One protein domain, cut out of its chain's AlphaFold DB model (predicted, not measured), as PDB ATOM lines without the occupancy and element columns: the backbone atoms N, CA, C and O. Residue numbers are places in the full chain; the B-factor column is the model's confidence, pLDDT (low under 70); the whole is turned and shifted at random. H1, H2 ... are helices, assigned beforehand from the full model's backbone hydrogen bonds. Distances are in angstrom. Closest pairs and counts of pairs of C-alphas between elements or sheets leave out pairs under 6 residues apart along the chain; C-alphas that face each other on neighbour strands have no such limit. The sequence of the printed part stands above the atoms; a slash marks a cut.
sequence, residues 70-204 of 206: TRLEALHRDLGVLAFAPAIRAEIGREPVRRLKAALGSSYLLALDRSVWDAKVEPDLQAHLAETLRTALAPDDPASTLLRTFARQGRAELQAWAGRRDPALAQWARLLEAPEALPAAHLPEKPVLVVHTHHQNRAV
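What this domain is: This is residues 70 to 204 of the 206 residues of an uncharacterized protein of Luteimonas sp. FCS-9 (UniProt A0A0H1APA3). One long helix, H6, runs through the core, and H1 crosses it near its middle at about a right angle. H3 and H5 pack at the first end of H6, H7 and H8 toward its last end; H7 folds back along it, H8 lies beside H1, short H4 packs beside residues 78 to 82 of H1, and short H2, which follows H1 in the chain, packs on H4 and H5. The long link of residues 176 to 188 loops past H6 on the side away from H1. The printed part has 135 residues with eight named helices, H1 to H8 in order, and no named strand: all helix, compact, with a radius of gyration of the C-alphas of 14.2 A, rounded, spanning 42 by 32 by 32 A.

How they stand to each other: Begin at the hub, H6, residues 143 to 165, which touches five helices. H1, residues 70 to 83, touches it about perpendicular at 86 degrees; the closest C-alphas, Gly 80 and Gly 154, are 3.8 A apart. Residues 145 to 149 of H6 touch residues 133 to 137 of H5, residues 123 to 137, in a helical hairpin at a steep tilt of 40 degrees, closest at C-alphas 136 and 146, 5.3 A. Residues 143 to 147 of H6 touch H3, residues 94 to 104, closest at C-alphas 103 and 143, 5.0 A. Toward its other end, residues 155 to 163 touch H7, residues 167 to 175, in a second helical hairpin at a shallow tilt of 29 degrees, with C-alphas 162 and 170 closest at 5.0 A. H8, residues 189 to 201, touches H1 at a shallow tilt of 28 degrees, opposite ways, closest at C-alphas 75 and 199, 6.7 A; its residues 189 to 192 touch H6, closest at C-alphas 161 and 189, 6.9 A. Farther out, H4, residues 107 to 112, touches residues 78 to 82 of H1, closest at C-alphas 82 and 111, 5.0 A. H2, residues 85 to 90, touches H4, closest at C-alphas 85 and 111, 4.6 A, and H5, closest at C-alphas 87 and 130, 4.9 A. H7 and H8 are apart. Every O i to N i+4 pair is within hydrogen-bond range in H1, H2, H3, H4, H5, H7 and H8; in H6, 18 of 19 are.

Where its parts are: Find C-alpha 143 at (-35.009, 65.480, 116.541); from there H6 runs 32.1 A to C-alpha 165 at (-41.597, 95.499, 107.396). H1 begins at C-alpha 70, (-36.281, 75.628, 101.372), and is 19.8 A long; H5 measures 20.9 A and H8 18.0 A.

The domain as a whole: The farthest C-alphas, those of Arg 94 and Ala 168, are 42.5 A apart. The printed part has no cut; H7 to H8 is a long link. Mean pLDDT of the printed part is 94.0, with residues 203 to 204 under 70.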
ATOM      1  N   THR A  70     -37.447  76.129 100.622       92.31
ATOM      2  CA  THR A  70     -36.281  75.628 101.372       92.31
ATOM      3  C   THR A  70     -35.548  76.729 102.141       92.31
ATOM      4  O   THR A  70     -35.072  76.504 103.255       92.31
ATOM      5  N   ARG A  71     -35.449  77.939 101.572       93.75
ATOM      6  CA  ARG A  71     -34.806  79.076 102.244       93.75
ATOM      7  C   ARG A  71     -35.653  79.577 103.409       93.75
ATOM      8  O   ARG A  71     -35.104  79.858 104.469       93.75
ATOM      9  N   LEU A  72     -36.969  79.660 103.231       95.81
ATOM     10  CA  LEU A  72     -37.886  80.034 104.305       95.81
ATOM     11  C   LEU A  72     -37.906  78.993 105.426       95.81
ATOM     12  O   LEU A  72     -37.853  79.370 106.588       95.81
ATOM     13  N   GLU A  73     -37.884  77.701 105.106       94.62
ATOM     14  CA  GLU A  73     -37.766  76.628 106.103       94.62
ATOM     15  C   GLU A  73     -36.475  76.747 106.926       94.62
ATOM     16  O   GLU A  73     -36.500  76.594 108.151       94.62
ATOM     17  N   ALA A  74     -35.348  77.058 106.277       94.56
ATOM     18  CA  ALA A  74     -34.084  77.306 106.968       94.56
ATOM     19  C   ALA A  74     -34.150  78.567 107.849       94.56
ATOM     20  O   ALA A  74     -33.735  78.521 109.006       94.56
ATOM     21  N   LEU A  75     -34.732  79.659 107.341       96.56
ATOM     22  CA  LEU A  75     -34.935  80.896 108.096       96.56
ATOM     23  C   LEU A  75     -35.840  80.676 109.321       96.56
ATOM     24  O   LEU A  75     -35.483  81.095 110.418       96.56
ATOM     25  N   HIS A  76     -36.976  79.991 109.163       97.12
ATOM     26  CA  HIS A  76     -37.871  79.643 110.269       97.12
ATOM     27  C   HIS A  76     -37.142  78.807 111.322       97.12
ATOM     28  O   HIS A  76     -37.271  79.059 112.517       97.12
ATOM     29  N   ARG A  77     -36.337  77.826 110.903       96.25
ATOM     30  CA  ARG A  77     -35.555  77.022 111.844       96.25
ATOM     31  C   ARG A  77     -34.578  77.887 112.634       96.25
ATOM     32  O   ARG A  77     -34.576  77.812 113.858       96.25
ATOM     33  N   ASP A  78     -33.785  78.712 111.958       96.94
ATOM     34  CA  ASP A  78     -32.753  79.525 112.607       96.94
ATOM     35  C   ASP A  78     -33.349  80.606 113.520       96.94
ATOM     36  O   ASP A  78     -32.856  80.802 114.632       96.94
ATOM     37  N   LEU A  79     -34.448  81.250 113.112       98.12
ATOM     38  CA  LEU A  79     -35.189  82.181 113.970       98.12
ATOM     39  C   LEU A  79     -35.767  81.474 115.197       98.12
ATOM     40  O   LEU A  79     -35.660  81.992 116.304       98.12
ATOM     41  N   GLY A  80     -36.333  80.280 115.028       97.81
ATOM     42  CA  GLY A  80     -36.852  79.491 116.141       97.81
ATOM     43  C   GLY A  80     -35.773  79.056 117.124       97.81
ATOM     44  O   GLY A  80     -35.949  79.162 118.335       97.81
ATOM     45  N   VAL A  81     -34.628  78.613 116.609       97.44
ATOM     46  CA  VAL A  81     -33.463  78.246 117.421       97.44
ATOM     47  C   VAL A  81     -32.937  79.457 118.191       97.44
ATOM     48  O   VAL A  81     -32.646  79.348 119.382       97.44
ATOM     49  N   LEU A  82     -32.868  80.623 117.544       97.88
ATOM     50  CA  LEU A  82     -32.481  81.866 118.199       97.88
ATOM     51  C   LEU A  82     -33.500  82.283 119.269       97.88
ATOM     52  O   LEU A  82     -33.093  82.648 120.364       97.88
ATOM     53  N   ALA A  83     -34.801  82.164 118.998       97.94
ATOM     54  CA  ALA A  83     -35.872  82.455 119.953       97.94
ATOM     55  C   ALA A  83     -35.810  81.561 121.204       97.94
ATOM     56  O   ALA A  83     -36.116  82.023 122.302       97.94
ATOM     57  N   PHE A  84     -35.352  80.314 121.057       98.00
ATOM     58  CA  PHE A  84     -35.118  79.372 122.157       98.00
ATOM     59  C   PHE A  84     -33.717  79.464 122.781       98.00
ATOM     60  O   PHE A  84     -33.427  78.727 123.727       98.00
ATOM     61  N   ALA A  85     -32.853  80.379 122.325       97.31
ATOM     62  CA  ALA A  85     -31.523  80.585 122.897       97.31
ATOM     63  C   ALA A  85     -31.513  80.739 124.435       97.31
ATOM     64  O   ALA A  85     -30.635  80.138 125.055       97.31
ATOM     65  N   PRO A  86     -32.460  81.456 125.084       96.75
ATOM     66  CA  PRO A  86     -32.496  81.550 126.543       96.75
ATOM     67  C   PRO A  86     -32.612  80.185 127.247       96.75
ATOM     68  O   PRO A  86     -31.902  79.921 128.218       96.75
ATOM     69  N   ALA A  87     -33.456  79.285 126.732       96.75
ATOM     70  CA  ALA A  87     -33.640  77.939 127.275       96.75
ATOM     71  C   ALA A  87     -32.470  77.010 126.913       96.75
ATOM     72  O   ALA A  87     -31.956  76.300 127.772       96.75
ATOM     73  N   ILE A  88     -31.986  77.072 125.668       95.94
ATOM     74  CA  ILE A  88     -30.845  76.269 125.200       95.94
ATOM     75  C   ILE A  88     -29.577  76.595 126.003       95.94
ATOM     76  O   ILE A  88     -28.828  75.691 126.363       95.94
ATOM     77  N   ARG A  89     -29.327  77.876 126.303       95.38
ATOM     78  CA  ARG A  89     -28.152  78.319 127.079       95.38
ATOM     79  C   ARG A  89     -28.246  77.974 128.565       95.38
ATOM     80  O   ARG A  89     -27.209  77.886 129.215       95.38
ATOM     81  N   ALA A  90     -29.458  77.839 129.100       94.12
ATOM     82  CA  ALA A  90     -29.688  77.440 130.487       94.12
ATOM     83  C   ALA A  90     -29.529  75.923 130.698       94.12
ATOM     84  O   ALA A  90     -29.388  75.475 131.833       94.12
ATOM     85  N   GLU A  91     -29.529  75.138 129.619       94.12
ATOM     86  CA  GLU A  91     -29.393  73.689 129.684       94.12
ATOM     87  C   GLU A  91     -27.944  73.271 129.978       94.12
ATOM     88  O   GLU A  91     -27.018  73.525 129.206       94.12
ATOM     89  N   ILE A  92     -27.758  72.587 131.107       89.69
ATOM     90  CA  ILE A  92     -26.453  72.116 131.602       89.69
ATOM     91  C   ILE A  92     -26.330  70.587 131.568       89.69
ATOM     92  O   ILE A  92     -25.240  70.043 131.769       89.69
ATOM     93  N   GLY A  93     -27.425  69.870 131.301       90.88
ATOM     94  CA  GLY A  93     -27.447  68.417 131.249       90.88
ATOM     95  C   GLY A  93     -26.689  67.865 130.041       90.88
ATOM     96  O   GLY A  93     -26.947  68.228 128.894       90.88
ATOM     97  N   ARG A  94     -25.788  66.903 130.281       93.25
ATOM     98  CA  ARG A  94     -24.996  66.256 129.217       93.25
ATOM     99  C   ARG A  94     -25.872  65.658 128.112       93.25
ATOM    100  O   ARG A  94     -25.561  65.818 126.934       93.25
ATOM    101  N   GLU A  95     -26.927  64.945 128.493       93.06
ATOM    102  CA  GLU A  95     -27.789  64.228 127.550       93.06
ATOM    103  C   GLU A  95     -28.699  65.169 126.735       93.06
ATOM    104  O   GLU A  95     -28.658  65.081 125.504       93.06
ATOM    105  N   PRO A  96     -29.424  66.129 127.344       91.81
ATOM    106  CA  PRO A  96     -30.116  67.192 126.611       91.81
ATOM    107  C   PRO A  96     -29.215  67.937 125.619       91.81
ATOM    108  O   PRO A  96     -29.551  68.044 124.440       91.81
ATOM    109  N   VAL A  97     -28.024  68.377 126.047       94.19
ATOM    110  CA  VAL A  97     -27.078  69.092 125.171       94.19
ATOM    111  C   VAL A  97     -26.610  68.214 124.009       94.19
ATOM    112  O   VAL A  97     -26.495  68.694 122.879       94.19
ATOM    113  N   ARG A  98     -26.353  66.920 124.248       94.88
ATOM    114  CA  ARG A  98     -25.990  65.968 123.185       94.88
ATOM    115  C   ARG A  98     -27.100  65.861 122.138       94.88
ATOM    116  O   ARG A  98     -26.805  65.944 120.947       94.88
ATOM    117  N   ARG A  99     -28.355  65.726 122.578       93.38
ATOM    118  CA  ARG A  99     -29.540  65.657 121.705       93.38
ATOM    119  C   ARG A  99     -29.732  66.950 120.907       93.38
ATOM    120  O   ARG A  99     -29.936  66.888 119.698       93.38
ATOM    121  N   LEU A 100     -29.573  68.112 121.545       94.31
ATOM    122  CA  LEU A 100     -29.657  69.419 120.881       94.31
ATOM    123  C   LEU A 100     -28.589  69.584 119.798       94.31
ATOM    124  O   LEU A 100     -28.910  69.967 118.676       94.31
ATOM    125  N   LYS A 101     -27.330  69.250 120.102       93.94
ATOM    126  CA  LYS A 101     -26.237  69.306 119.119       93.94
ATOM    127  C   LYS A 101     -26.488  68.380 117.930       93.94
ATOM    128  O   LYS A 101     -26.256  68.789 116.795       93.94
ATOM    129  N   ALA A 102     -26.971  67.165 118.187       93.38
ATOM    130  CA  ALA A 102     -27.281  66.198 117.138       93.38
ATOM    131  C   ALA A 102     -28.420  66.679 116.224       93.38
ATOM    132  O   ALA A 102     -28.309  66.560 115.008       93.38
ATOM    133  N   ALA A 103     -29.480  67.262 116.792       92.62
ATOM    134  CA  ALA A 103     -30.628  67.739 116.023       92.62
ATOM    135  C   ALA A 103     -30.348  69.043 115.251       92.62
ATOM    136  O   ALA A 103     -30.856  69.227 114.148       92.62
ATOM    137  N   LEU A 104     -29.571  69.963 115.833       91.38
ATOM    138  CA  LEU A 104     -29.400  71.321 115.303       91.38
ATOM    139  C   LEU A 104     -28.153  71.514 114.440       91.38
ATOM    140  O   LEU A 104     -28.107  72.464 113.656       91.38
ATOM    141  N   GLY A 105     -27.131  70.668 114.590       91.38
ATOM    142  CA  GLY A 105     -25.872  70.818 113.862       91.38
ATOM    143  C   GLY A 105     -25.282  72.225 114.017       91.38
ATOM    144  O   GLY A 105     -25.042  72.693 115.130       91.38
ATOM    145  N   SER A 106     -25.076  72.925 112.897       88.44
ATOM    146  CA  SER A 106     -24.525  74.288 112.872       88.44
ATOM    147  C   SER A 106     -25.438  75.341 113.506       88.44
ATOM    148  O   SER A 106     -24.928  76.290 114.101       88.44
ATOM    149  N   SER A 107     -26.765  75.178 113.442       90.12
ATOM    150  CA  SER A 107     -27.710  76.143 114.027       90.12
ATOM    151  C   SER A 107     -27.604  76.189 115.558       90.12
ATOM    152  O   SER A 107     -27.961  77.188 116.173       90.12
ATOM    153  N   TYR A 108     -27.021  75.165 116.195       92.56
ATOM    154  CA  TYR A 108     -26.715  75.201 117.628       92.56
ATOM    155  C   TYR A 108     -25.762  76.350 117.997       92.56
ATOM    156  O   TYR A 108     -25.911  76.962 119.052       92.56
ATOM    157  N   LEU A 109     -24.802  76.681 117.125       93.38
ATOM    158  CA  LEU A 109     -23.866  77.782 117.373       93.38
ATOM    159  C   LEU A 109     -24.570  79.142 117.344       93.38
ATOM    160  O   LEU A 109     -24.252  79.993 118.170       93.38
ATOM    161  N   LEU A 110     -25.571  79.312 116.474       94.44
ATOM    162  CA  LEU A 110     -26.414  80.510 116.449       94.44
ATOM    163  C   LEU A 110     -27.124  80.715 117.793       94.44
ATOM    164  O   LEU A 110     -27.134  81.826 118.320       94.44
ATOM    165  N   ALA A 111     -27.654  79.642 118.391       93.25
ATOM    166  CA  ALA A 111     -28.279  79.723 119.710       93.25
ATOM    167  C   ALA A 111     -27.297  80.175 120.794       93.25
ATOM    168  O   ALA A 111     -27.708  80.838 121.737       93.25
ATOM    169  N   LEU A 112     -26.007  79.849 120.689       94.06
ATOM    170  CA  LEU A 112     -24.994  80.223 121.682       94.06
ATOM    171  C   LEU A 112     -24.369  81.603 121.439       94.06
ATOM    172  O   LEU A 112     -23.746  82.155 122.348       94.06
ATOM    173  N   ASP A 113     -24.549  82.176 120.251       93.94
ATOM    174  CA  ASP A 113     -23.935  83.443 119.879       93.94
ATOM    175  C   ASP A 113     -24.602  84.637 120.589       93.94
ATOM    176  O   ASP A 113     -25.694  85.102 120.247       93.94
ATOM    177  N   ARG A 114     -23.912  85.154 121.610       92.94
ATOM    178  CA  ARG A 114     -24.337  86.333 122.378       92.94
ATOM    179  C   ARG A 114     -24.173  87.651 121.622       92.94
ATOM    180  O   ARG A 114     -24.740  88.649 122.061       92.94
ATOM    181  N   SER A 115     -23.420  87.675 120.522       92.06
ATOM    182  CA  SER A 115     -23.259  88.878 119.698       92.06
ATOM    183  C   SER A 115     -24.506  89.174 118.858       92.06
ATOM    184  O   SER A 115     -24.814  90.340 118.608       92.06
ATOM    185  N   VAL A 116     -25.259  88.130 118.484       91.44
ATOM    186  CA  VAL A 116     -26.534  88.253 117.761       91.44
ATOM    187  C   VAL A 116     -27.652  88.670 118.713       91.44
ATOM    188  O   VAL A 116     -28.373  89.632 118.442       91.44
ATOM    189  N   TRP A 117     -27.786  87.968 119.843       93.94
ATOM    190  CA  TRP A 117     -28.760  88.287 120.887       93.94
ATOM    191  C   TRP A 117     -28.281  87.795 122.254       93.94
ATOM    192  O   TRP A 117     -27.838  86.652 122.398       93.94
ATOM    193  N   ASP A 118     -28.408  88.630 123.286       91.50
ATOM    194  CA  ASP A 118     -27.994  88.293 124.653       91.50
ATOM    195  C   ASP A 118     -28.953  87.320 125.363       91.50
ATOM    196  O   ASP A 118     -28.575  86.745 126.385       91.50
ATOM    197  N   ALA A 119     -30.116  87.039 124.759       89.69
ATOM    198  CA  ALA A 119     -31.134  86.106 125.245       89.69
ATOM    199  C   ALA A 119     -31.722  86.489 126.613       89.69
ATOM    200  O   ALA A 119     -32.125  85.616 127.382       89.69
ATOM    201  N   LYS A 120     -31.771  87.789 126.927       91.56
ATOM    202  CA  LYS A 120     -32.506  88.275 128.097       91.56
ATOM    203  C   LYS A 120     -33.991  88.361 127.773       91.56
ATOM    204  O   LYS A 120     -34.390  89.062 126.846       91.56
ATOM    205  N   VAL A 121     -34.781  87.638 128.552       94.25
ATOM    206  CA  VAL A 121     -36.240  87.579 128.471       94.25
ATOM    207  C   VAL A 121     -36.824  87.621 129.878       94.25
ATOM    208  O   VAL A 121     -36.122  87.336 130.851       94.25
ATOM    209  N   GLU A 122     -38.106  87.960 129.978       95.69
ATOM    210  CA  GLU A 122     -38.829  87.935 131.248       95.69
ATOM    211  C   GLU A 122     -38.861  86.516 131.854       95.69
ATOM    212  O   GLU A 122     -38.908  85.532 131.102       95.69
ATOM    213  N   PRO A 123     -38.868  86.375 133.195       95.12
ATOM    214  CA  PRO A 123     -38.810  85.072 133.864       95.12
ATOM    215  C   PRO A 123     -39.916  84.094 133.446       95.12
ATOM    216  O   PRO A 123     -39.646  82.906 133.268       95.12
ATOM    217  N   ASP A 124     -41.137  84.584 133.230       96.69
ATOM    218  CA  ASP A 124     -42.274  83.746 132.830       96.69
ATOM    219  C   ASP A 124     -42.074  83.158 131.428       96.69
ATOM    220  O   ASP A 124     -42.325  81.974 131.191       96.69
ATOM    221  N   LEU A 125     -41.545  83.966 130.503       96.62
ATOM    222  CA  LEU A 125     -41.195  83.507 129.164       96.62
ATOM    223  C   LEU A 125     -40.030  82.514 129.222       96.62
ATOM    224  O   LEU A 125     -40.083  81.479 128.561       96.62
ATOM    225  N   GLN A 126     -39.012  82.771 130.048       96.50
ATOM    226  CA  GLN A 126     -37.914  81.823 130.266       96.50
ATOM    227  C   GLN A 126     -38.433  80.458 130.738       96.50
ATOM    228  O   GLN A 126     -38.035  79.429 130.189       96.50
ATOM    229  N   ALA A 127     -39.324  80.442 131.734       96.75
ATOM    230  CA  ALA A 127     -39.912  79.215 132.262       96.75
ATOM    231  C   ALA A 127     -40.727  78.475 131.191       96.75
ATOM    232  O   ALA A 127     -40.573  77.263 131.023       96.75
ATOM    233  N   HIS A 128     -41.529  79.205 130.413       97.25
ATOM    234  CA  HIS A 128     -42.307  78.635 129.316       97.25
ATOM    235  C   HIS A 128     -41.424  78.014 128.219       97.25
ATOM    236  O   HIS A 128     -41.689  76.900 127.758       97.25
ATOM    237  N   LEU A 129     -40.350  78.702 127.817       97.38
ATOM    238  CA  LEU A 129     -39.404  78.197 126.817       97.38
ATOM    239  C   LEU A 129     -38.661  76.958 127.326       97.38
ATOM    240  O   LEU A 129     -38.510  75.991 126.579       97.38
ATOM    241  N   ALA A 130     -38.227  76.962 128.589       96.75
ATOM    242  CA  ALA A 130     -37.565  75.816 129.205       96.75
ATOM    243  C   ALA A 130     -38.488  74.589 129.250       96.75
ATOM    244  O   ALA A 130     -38.087  73.493 128.855       96.75
ATOM    245  N   GLU A 131     -39.742  74.777 129.655       97.38
ATOM    246  CA  GLU A 131     -40.739  73.710 129.713       97.38
ATOM    247  C   GLU A 131     -41.078  73.145 128.326       97.38
ATOM    248  O   GLU A 131     -41.135  71.927 128.127       97.38
ATOM    249  N   THR A 132     -41.231  74.028 127.339       97.25
ATOM    250  CA  THR A 132     -41.487  73.629 125.951       97.25
ATOM    251  C   THR A 132     -40.308  72.844 125.377       97.25
ATOM    252  O   THR A 132     -40.501  71.799 124.753       97.25
ATOM    253  N   LEU A 133     -39.076  73.300 125.632       96.94
ATOM    254  CA  LEU A 133     -37.856  72.613 125.208       96.94
ATOM    255  C   LEU A 133     -37.731  71.230 125.857       96.94
ATOM    256  O   LEU A 133     -37.427  70.250 125.175       96.94
ATOM    257  N   ARG A 134     -38.010  71.138 127.161       96.00
ATOM    258  CA  ARG A 134     -37.976  69.885 127.921       96.00
ATOM    259  C   ARG A 134     -38.985  68.877 127.377       96.00
ATOM    260  O   ARG A 134     -38.632  67.719 127.166       96.00
ATOM    261  N   THR A 135     -40.209  69.320 127.098       96.38
ATOM    262  CA  THR A 135     -41.246  68.487 126.472       96.38
ATOM    263  C   THR A 135     -40.818  68.015 125.081       96.38
ATOM    264  O   THR A 135     -40.968  66.838 124.761       96.38
ATOM    265  N   ALA A 136     -40.212  68.884 124.267       95.50
ATOM    266  CA  ALA A 136     -39.722  68.512 122.938       95.50
ATOM    267  C   ALA A 136     -38.538  67.524 122.971       95.50
ATOM    268  O   ALA A 136     -38.343  66.772 122.017       95.50
ATOM    269  N   LEU A 137     -37.771  67.504 124.066       94.69
ATOM    270  CA  LEU A 137     -36.651  66.585 124.306       94.69
ATOM    271  C   LEU A 137     -37.056  65.236 124.915       94.69
ATOM    272  O   LEU A 137     -36.221  64.329 124.943       94.69
ATOM    273  N   ALA A 138     -38.286  65.116 125.421       94.12
ATOM    274  CA  ALA A 138     -38.773  63.931 126.126       94.12
ATOM    275  C   ALA A 138     -38.843  62.645 125.276       94.12
ATOM    276  O   ALA A 138     -38.552  61.586 125.834       94.12
ATOM    277  N   PRO A 139     -39.192  62.681 123.970       92.94
ATOM    278  CA  PRO A 139     -39.190  61.480 123.136       92.94
ATOM    279  C   PRO A 139     -37.805  60.823 123.036       92.94
ATOM    280  O   PRO A 139     -36.775  61.493 123.154       92.94
ATOM    281  N   ASP A 140     -37.779  59.519 122.751       87.25
ATOM    282  CA  ASP A 140     -36.532  58.763 122.556       87.25
ATOM    283  C   ASP A 140     -35.728  59.268 121.346       87.25
ATOM    284  O   ASP A 140     -34.505  59.392 121.423       87.25
ATOM    285  N   ASP A 141     -36.425  59.641 120.266       90.25
ATOM    286  CA  ASP A 141     -35.879  60.386 119.126       90.25
ATOM    287  C   ASP A 141     -36.531  61.782 119.035       90.25
ATOM    288  O   ASP A 141     -37.579  61.961 118.402       90.25
ATOM    289  N   PRO A 142     -35.952  62.798 119.700       91.94
ATOM    290  CA  PRO A 142     -36.562  64.120 119.801       91.94
ATOM    291  C   PRO A 142     -36.324  65.002 118.569       91.94
ATOM    292  O   PRO A 142     -36.882  66.098 118.505       91.94
ATOM    293  N   ALA A 143     -35.502  64.587 117.594       92.75
ATOM    294  CA  ALA A 143     -35.009  65.480 116.541       92.75
ATOM    295  C   ALA A 143     -36.143  66.119 115.720       92.75
ATOM    296  O   ALA A 143     -36.170  67.337 115.531       92.75
ATOM    297  N   SER A 144     -37.120  65.322 115.289       92.88
ATOM    298  CA  SER A 144     -38.275  65.808 114.521       92.88
ATOM    299  C   SER A 144     -39.166  66.752 115.342       92.88
ATOM    300  O   SER A 144     -39.585  67.802 114.848       92.88
ATOM    301  N   THR A 145     -39.408  66.422 116.614       95.06
ATOM    302  CA  THR A 145     -40.227  67.232 117.527       95.06
ATOM    303  C   THR A 145     -39.554  68.565 117.844       95.06
ATOM    304  O   THR A 145     -40.214  69.606 117.798       95.06
ATOM    305  N   LEU A 146     -38.241  68.562 118.087       95.31
ATOM    306  CA  LEU A 146     -37.431  69.767 118.270       95.31
ATOM    307  C   LEU A 146     -37.483  70.672 117.042       95.31
ATOM    308  O   LEU A 146     -37.838  71.844 117.152       95.31
ATOM    309  N   LEU A 147     -37.171  70.128 115.863       94.38
ATOM    310  CA  LEU A 147     -37.135  70.906 114.626       94.38
ATOM    311  C   LEU A 147     -38.503  71.505 114.293       94.38
ATOM    312  O   LEU A 147     -38.567  72.666 113.892       94.38
ATOM    313  N   ARG A 148     -39.594  70.762 114.519       94.94
ATOM    314  CA  ARG A 148     -40.962  71.278 114.363       94.94
ATOM    315  C   ARG A 148     -41.273  72.389 115.366       94.94
ATOM    316  O   ARG A 148     -41.870  73.391 114.987       94.94
ATOM    317  N   THR A 149     -40.849  72.234 116.621       96.81
ATOM    318  CA  THR A 149     -41.036  73.247 117.674       96.81
ATOM    319  C   THR A 149     -40.324  74.548 117.307       96.81
ATOM    320  O   THR A 149     -40.939  75.614 117.331       96.81
ATOM    321  N   PHE A 150     -39.061  74.466 116.875       97.25
ATOM    322  CA  PHE A 150     -38.311  75.638 116.428       97.25
ATOM    323  C   PHE A 150     -38.912  76.248 115.163       97.25
ATOM    324  O   PHE A 150     -39.148  77.450 115.134       97.25
ATOM    325  N   ALA A 151     -39.247  75.448 114.147       96.38
ATOM    326  CA  ALA A 151     -39.872  75.962 112.931       96.38
ATOM    327  C   ALA A 151     -41.181  76.712 113.231       96.38
ATOM    328  O   ALA A 151     -41.411  77.790 112.684       96.38
ATOM    329  N   ARG A 152     -42.009  76.195 114.148       97.12
ATOM    330  CA  ARG A 152     -43.253  76.849 114.571       97.12
ATOM    331  C   ARG A 152     -43.002  78.187 115.269       97.12
ATOM    332  O   ARG A 152     -43.665  79.164 114.926       97.12
ATOM    333  N   GLN A 153     -42.035  78.262 116.186       98.12
ATOM    334  CA  GLN A 153     -41.666  79.540 116.807       98.12
ATOM    335  C   GLN A 153     -41.091  80.514 115.775       98.12
ATOM    336  O   GLN A 153     -41.528  81.653 115.702       98.12
ATOM    337  N   GLY A 154     -40.164  80.081 114.922       98.06
ATOM    338  CA  GLY A 154     -39.558  80.974 113.937       98.06
ATOM    339  C   GLY A 154     -40.520  81.462 112.857       98.06
ATOM    340  O   GLY A 154     -40.353  82.578 112.370       98.06
ATOM    341  N   ARG A 155     -41.569  80.692 112.527       97.81
ATOM    342  CA  ARG A 155     -42.713  81.190 111.740       97.81
ATOM    343  C   ARG A 155     -43.398  82.360 112.443       97.81
ATOM    344  O   ARG A 155     -43.695  83.353 111.787       97.81
ATOM    345  N   ALA A 156     -43.623  82.266 113.755       98.00
ATOM    346  CA  ALA A 156     -44.230  83.347 114.531       98.00
ATOM    347  C   ALA A 156     -43.355  84.605 114.523       98.00
ATOM    348  O   ALA A 156     -43.842  85.695 114.220       98.00
ATOM    349  N   GLU A 157     -42.055  84.437 114.779       98.38
ATOM    350  CA  GLU A 157     -41.081  85.534 114.768       98.38
ATOM    351  C   GLU A 157     -41.029  86.224 113.400       98.38
ATOM    352  O   GLU A 157     -41.106  87.455 113.313       98.38
ATOM    353  N   LEU A 158     -40.962  85.439 112.317       98.00
ATOM    354  CA  LEU A 158     -40.962  85.988 110.966       98.00
ATOM    355  C   LEU A 158     -42.275  86.708 110.661       98.00
ATOM    356  O   LEU A 158     -42.230  87.813 110.133       98.00
ATOM    357  N   GLN A 159     -43.433  86.134 111.002       96.88
ATOM    358  CA  GLN A 159     -44.726  86.770 110.739       96.88
ATOM    359  C   GLN A 159     -44.881  88.101 111.485       96.88
ATOM    360  O   GLN A 159     -45.308  89.086 110.881       96.88
ATOM    361  N   ALA A 160     -44.496  88.168 112.761       97.12
ATOM    362  CA  ALA A 160     -44.601  89.392 113.560       97.12
ATOM    363  C   ALA A 160     -43.656  90.509 113.078       97.12
ATOM    364  O   ALA A 160     -43.983  91.702 113.138       97.12
ATOM    365  N   TRP A 161     -42.465  90.139 112.604       97.81
ATOM    366  CA  TRP A 161     -41.506  91.089 112.046       97.81
ATOM    367  C   TRP A 161     -41.873  91.507 110.616       97.81
ATOM    368  O   TRP A 161     -42.054  92.699 110.348       97.81
ATOM    369  N   ALA A 162     -42.039  90.540 109.711       96.50
ATOM    370  CA  ALA A 162     -42.310  90.786 108.298       96.50
ATOM    371  C   ALA A 162     -43.681  91.440 108.106       96.50
ATOM    372  O   ALA A 162     -43.797  92.342 107.290       96.50
ATOM    373  N   GLY A 163     -44.689  91.120 108.924       95.38
ATOM    374  CA  GLY A 163     -46.002  91.772 108.839       95.38
ATOM    375  C   GLY A 163     -45.949  93.300 108.967       95.38
ATOM    376  O   GLY A 163     -46.829  93.985 108.456       95.38
ATOM    377  N   ARG A 164     -44.901  93.849 109.601       94.31
ATOM    378  CA  ARG A 164     -44.676  95.299 109.730       94.31
ATOM    379  C   ARG A 164     -43.673  95.866 108.722       94.31
ATOM    380  O   ARG A 164     -43.697  97.067 108.475       94.31
ATOM    381  N   ARG A 165     -42.751  95.048 108.204       93.75
ATOM    382  CA  ARG A 165     -41.597  95.499 107.396       93.75
ATOM    383  C   ARG A 165     -41.631  95.051 105.939       93.75
ATOM    384  O   ARG A 165     -41.189  95.801 105.079       93.75
ATOM    385  N   ASP A 166     -42.145  93.858 105.683       93.50
ATOM    386  CA  ASP A 166     -42.328  93.262 104.359       93.50
ATOM    387  C   ASP A 166     -43.613  92.399 104.371       93.50
ATOM    388  O   ASP A 166     -43.555  91.174 104.550       93.50
ATOM    389  N   PRO A 167     -44.803  93.025 104.253       95.19
ATOM    390  CA  PRO A 167     -46.079  92.313 104.332       95.19
ATOM    391  C   PRO A 167     -46.234  91.223 103.265       95.19
ATOM    392  O   PRO A 167     -46.815  90.171 103.536       95.19
ATOM    393  N   ALA A 168     -45.664  91.431 102.074       94.56
ATOM    394  CA  ALA A 168     -45.681  90.448 100.996       94.56
ATOM    395  C   ALA A 168     -44.872  89.192 101.366       94.56
ATOM    396  O   ALA A 168     -45.339  88.074 101.129       94.56
ATOM    397  N   LEU A 169     -43.708  89.349 102.012       95.19
ATOM    398  CA  LEU A 169     -42.940  88.223 102.554       95.19
ATOM    399  C   LEU A 169     -43.714  87.487 103.649       95.19
ATOM    400  O   LEU A 169     -43.752  86.256 103.643       95.19
ATOM    401  N   ALA A 170     -44.353  88.220 104.565       96.06
ATOM    402  CA  ALA A 170     -45.157  87.615 105.627       96.06
ATOM    403  C   ALA A 170     -46.299  86.761 105.054       96.06
ATOM    404  O   ALA A 170     -46.531  85.637 105.502       96.06
ATOM    405  N   GLN A 171     -46.987  87.279 104.034       96.00
ATOM    406  CA  GLN A 171     -48.069  86.576 103.347       96.00
ATOM    407  C   GLN A 171     -47.552  85.363 102.585       96.00
ATOM    408  O   GLN A 171     -48.132  84.286 102.706       96.00
ATOM    409  N   TRP A 172     -46.438  85.501 101.865       95.81
ATOM    410  CA  TRP A 172     -45.826  84.383 101.160       95.81
ATOM    411  C   TRP A 172     -45.421  83.255 102.111       95.81
ATOM    412  O   TRP A 172     -45.857  82.119 101.936       95.81
ATOM    413  N   ALA A 173     -44.674  83.571 103.172       96.00
ATOM    414  CA  ALA A 173     -44.258  82.589 104.170       96.00
ATOM    415  C   ALA A 173     -45.453  81.906 104.852       96.00
ATOM    416  O   ALA A 173     -45.401  80.714 105.151       96.00
ATOM    417  N   ARG A 174     -46.551  82.642 105.069       95.62
ATOM    418  CA  ARG A 174     -47.796  82.098 105.624       95.62
ATOM    419  C   ARG A 174     -48.507  81.141 104.662       95.62
ATOM    420  O   ARG A 174     -48.992  80.110 105.115       95.62
ATOM    421  N   LEU A 175     -48.566  81.462 103.368       95.31
ATOM    422  CA  LEU A 175     -49.263  80.648 102.364       95.31
ATOM    423  C   LEU A 175     -48.614  79.281 102.114       95.31
ATOM    424  O   LEU A 175     -49.292  78.365 101.654       95.31
ATOM    425  N   LEU A 176     -47.319  79.132 102.396       94.56
ATOM    426  CA  LEU A 176     -46.588  77.875 102.197       94.56
ATOM    427  C   LEU A 176     -46.961  76.771 103.193       94.56
ATOM    428  O   LEU A 176     -46.667  75.598 102.939       94.56
ATOM    429  N   GLU A 177     -47.593  77.146 104.302       93.00
ATOM    430  CA  GLU A 177     -47.913  76.282 105.432       93.00
ATOM    431  C   GLU A 177     -49.425  76.229 105.653       93.00
ATOM    432  O   GLU A 177     -50.161  77.134 105.247       93.00
ATOM    433  N   ALA A 178     -49.896  75.183 106.332       90.69
ATOM    434  CA  ALA A 178     -51.290  75.120 106.750       90.69
ATOM    435  C   ALA A 178     -51.645  76.327 107.646       90.69
ATOM    436  O   ALA A 178     -50.807  76.750 108.459       90.69
ATOM    437  N   PRO A 179     -52.872  76.875 107.533       89.06
ATOM    438  CA  PRO A 179     -53.385  77.836 108.498       89.06
ATOM    439  C   PRO A 179     -53.289  77.253 109.912       89.06
ATOM    440  O   PRO A 179     -53.829  76.190 110.199       89.06
ATOM    441  N   GLU A 180     -52.570  77.940 110.793       89.81
ATOM    442  CA  GLU A 180     -52.308  77.480 112.153       89.81
ATOM    443  C   GLU A 180     -52.198  78.692 113.081       89.81
ATOM    444  O   GLU A 180     -51.635  79.723 112.702       89.81
ATOM    445  N   ALA A 181     -52.698  78.565 114.312       91.50
ATOM    446  CA  ALA A 181     -52.416  79.528 115.367       91.50
ATOM    447  C   ALA A 181     -50.950  79.395 115.807       91.50
ATOM    448  O   ALA A 181     -50.525  78.344 116.297       91.50
ATOM    449  N   LEU A 182     -50.174  80.461 115.633       95.69
ATOM    450  CA  LEU A 182     -48.761  80.509 116.000       95.69
ATOM    451  C   LEU A 182     -48.567  81.011 117.440       95.69
ATOM    452  O   LEU A 182     -49.433  81.716 117.962       95.69
ATOM    453  N   PRO A 183     -47.455  80.640 118.104       95.56
ATOM    454  CA  PRO A 183     -47.112  81.191 119.413       95.56
ATOM    455  C   PRO A 183     -46.842  82.702 119.331       95.56
ATOM    456  O   PRO A 183     -46.711  83.269 118.247       95.56
ATOM    457  N   ALA A 184     -46.746  83.364 120.483       95.81
ATOM    458  CA  ALA A 184     -46.330  84.760 120.525       95.81
ATOM    459  C   ALA A 184     -44.861  84.896 120.093       95.81
ATOM    460  O   ALA A 184     -44.006  84.112 120.508       95.81
ATOM    461  N   ALA A 185     -44.583  85.904 119.269       97.31
ATOM    462  CA  ALA A 185     -43.229  86.308 118.918       97.31
ATOM    463  C   ALA A 185     -42.613  87.141 120.049       97.31
ATOM    464  O   ALA A 185     -43.289  88.004 120.621       97.31
ATOM    465  N   HIS A 186     -41.336  86.918 120.345       97.38
ATOM    466  CA  HIS A 186     -40.631  87.615 121.427       97.38
ATOM    467  C   HIS A 186     -39.223  88.074 121.053       97.38
ATOM    468  O   HIS A 186     -38.567  88.730 121.868       97.38
ATOM    469  N   LEU A 187     -38.735  87.762 119.848       97.00
ATOM    470  CA  LEU A 187     -37.436  88.262 119.425       97.00
ATOM    471  C   LEU A 187     -37.481  89.783 119.216       97.00
ATOM    472  O   LEU A 187     -38.371  90.306 118.534       97.00
ATOM    473  N   PRO A 188     -36.478  90.521 119.726       95.94
ATOM    474  CA  PRO A 188     -36.277  91.903 119.327       95.94
ATOM    475  C   PRO A 188     -35.992  92.007 117.823       95.94
ATOM    476  O   PRO A 188     -35.481  91.084 117.192       95.94
ATOM    477  N   GLU A 189     -36.251  93.181 117.249       95.00
ATOM    478  CA  GLU A 189     -36.145  93.390 115.801       95.00
ATOM    479  C   GLU A 189     -34.732  93.144 115.246       95.00
ATOM    480  O   GLU A 189     -34.568  92.512 114.204       95.00
ATOM    481  N   LYS A 190     -33.700  93.638 115.942       95.50
ATOM    482  CA  LYS A 190     -32.308  93.572 115.476       95.50
ATOM    483  C   LYS A 190     -31.832  92.122 115.249       95.50
ATOM    484  O   LYS A 190     -31.326  91.859 114.159       95.50
ATOM    485  N   PRO A 191     -32.001  91.181 116.199       95.50
ATOM    486  CA  PRO A 191     -31.718  89.763 115.972       95.50
ATOM    487  C   PRO A 191     -32.430  89.171 114.747       95.50
ATOM    488  O   PRO A 191     -31.788  88.497 113.941       95.50
ATOM    489  N   VAL A 192     -33.725  89.463 114.564       97.06
ATOM    490  CA  VAL A 192     -34.495  88.968 113.407       97.06
ATOM    491  C   VAL A 192     -33.908  89.497 112.100       97.06
ATOM    492  O   VAL A 192     -33.683  88.722 111.171       97.06
ATOM    493  N   LEU A 193     -33.587  90.794 112.046       95.94
ATOM    494  CA  LEU A 193     -32.980  91.422 110.875       95.94
ATOM    495  C   LEU A 193     -31.621  90.800 110.525       95.94
ATOM    496  O   LEU A 193     -31.367  90.536 109.354       95.94
ATOM    497  N   VAL A 194     -30.764  90.526 111.515       95.50
ATOM    498  CA  VAL A 194     -29.448  89.898 111.284       95.50
ATOM    499  C   VAL A 194     -29.601  88.531 110.614       95.50
ATOM    500  O   VAL A 194     -28.958  88.274 109.593       95.50
ATOM    501  N   VAL A 195     -30.474  87.670 111.146       94.94
ATOM    502  CA  VAL A 195     -30.705  86.325 110.589       94.94
ATOM    503  C   VAL A 195     -31.368  86.412 109.211       94.94
ATOM    504  O   VAL A 195     -30.938  85.739 108.273       94.94
ATOM    505  N   HIS A 196     -32.362  87.289 109.048       95.81
ATOM    506  CA  HIS A 196     -33.009  87.539 107.760       95.81
ATOM    507  C   HIS A 196     -31.995  87.977 106.690       95.81
ATOM    508  O   HIS A 196     -31.913  87.364 105.624       95.81
ATOM    509  N   THR A 197     -31.176  88.993 106.977       93.94
ATOM    510  CA  THR A 197     -30.156  89.500 106.049       93.94
ATOM    511  C   THR A 197     -29.094  88.447 105.740       93.94
ATOM    512  O   THR A 197     -28.646  88.359 104.597       93.94
ATOM    513  N   HIS A 198     -28.721  87.601 106.705       92.81
ATOM    514  CA  HIS A 198     -27.819  86.475 106.454       92.81
ATOM    515  C   HIS A 198     -28.379  85.526 105.381       92.81
ATOM    516  O   HIS A 198     -27.694  85.223 104.401       92.81
ATOM    517  N   HIS A 199     -29.638  85.103 105.525       92.44
ATOM    518  CA  HIS A 199     -30.305  84.226 104.554       92.44
ATOM    519  C   HIS A 199     -30.537  84.907 103.203       92.44
ATOM    520  O   HIS A 199     -30.400  84.264 102.158       92.44
ATOM    521  N   GLN A 200     -30.812  86.211 103.210       88.81
ATOM    522  CA  GLN A 200     -30.953  87.002 101.993       88.81
ATOM    523  C   GLN A 200     -29.625  87.128 101.229       88.81
ATOM    524  O   GLN A 200     -29.601  86.940 100.018       88.81
ATOM    525  N   ASN A 201     -28.504  87.388 101.905       86.62
ATOM    526  CA  ASN A 201     -27.201  87.565 101.248       86.62
ATOM    527  C   ASN A 201     -26.644  86.252 100.684       86.62
ATOM    528  O   ASN A 201     -26.023  86.248  99.622       86.62
ATOM    529  N   ARG A 202     -26.931  85.114 101.334       76.19
ATOM    530  CA  ARG A 202     -26.625  83.785 100.777       76.19
ATOM    531  C   ARG A 202     -27.359  83.502  99.462       76.19
ATOM    532  O   ARG A 202     -26.935  82.614  98.733       76.19
ATOM    533  N   ALA A 203     -28.432  84.233  99.154       59.69
ATOM    534  CA  ALA A 203     -29.141  84.125  97.883       59.69
ATOM    535  C   ALA A 203     -28.419  84.781  96.704       59.69
ATOM    536  O   ALA A 203     -28.710  84.435  95.569       59.69
ATOM    537  N   VAL A 204     -27.545  85.754  96.973       58.41
ATOM    538  CA  VAL A 204     -26.850  86.544  95.943       58.41
ATOM    539  C   VAL A 204     -25.500  85.915  95.574       58.41
ATOM    540  O   VAL A 204     -24.967  86.175  94.504       58.41
TER     541      VAL A 204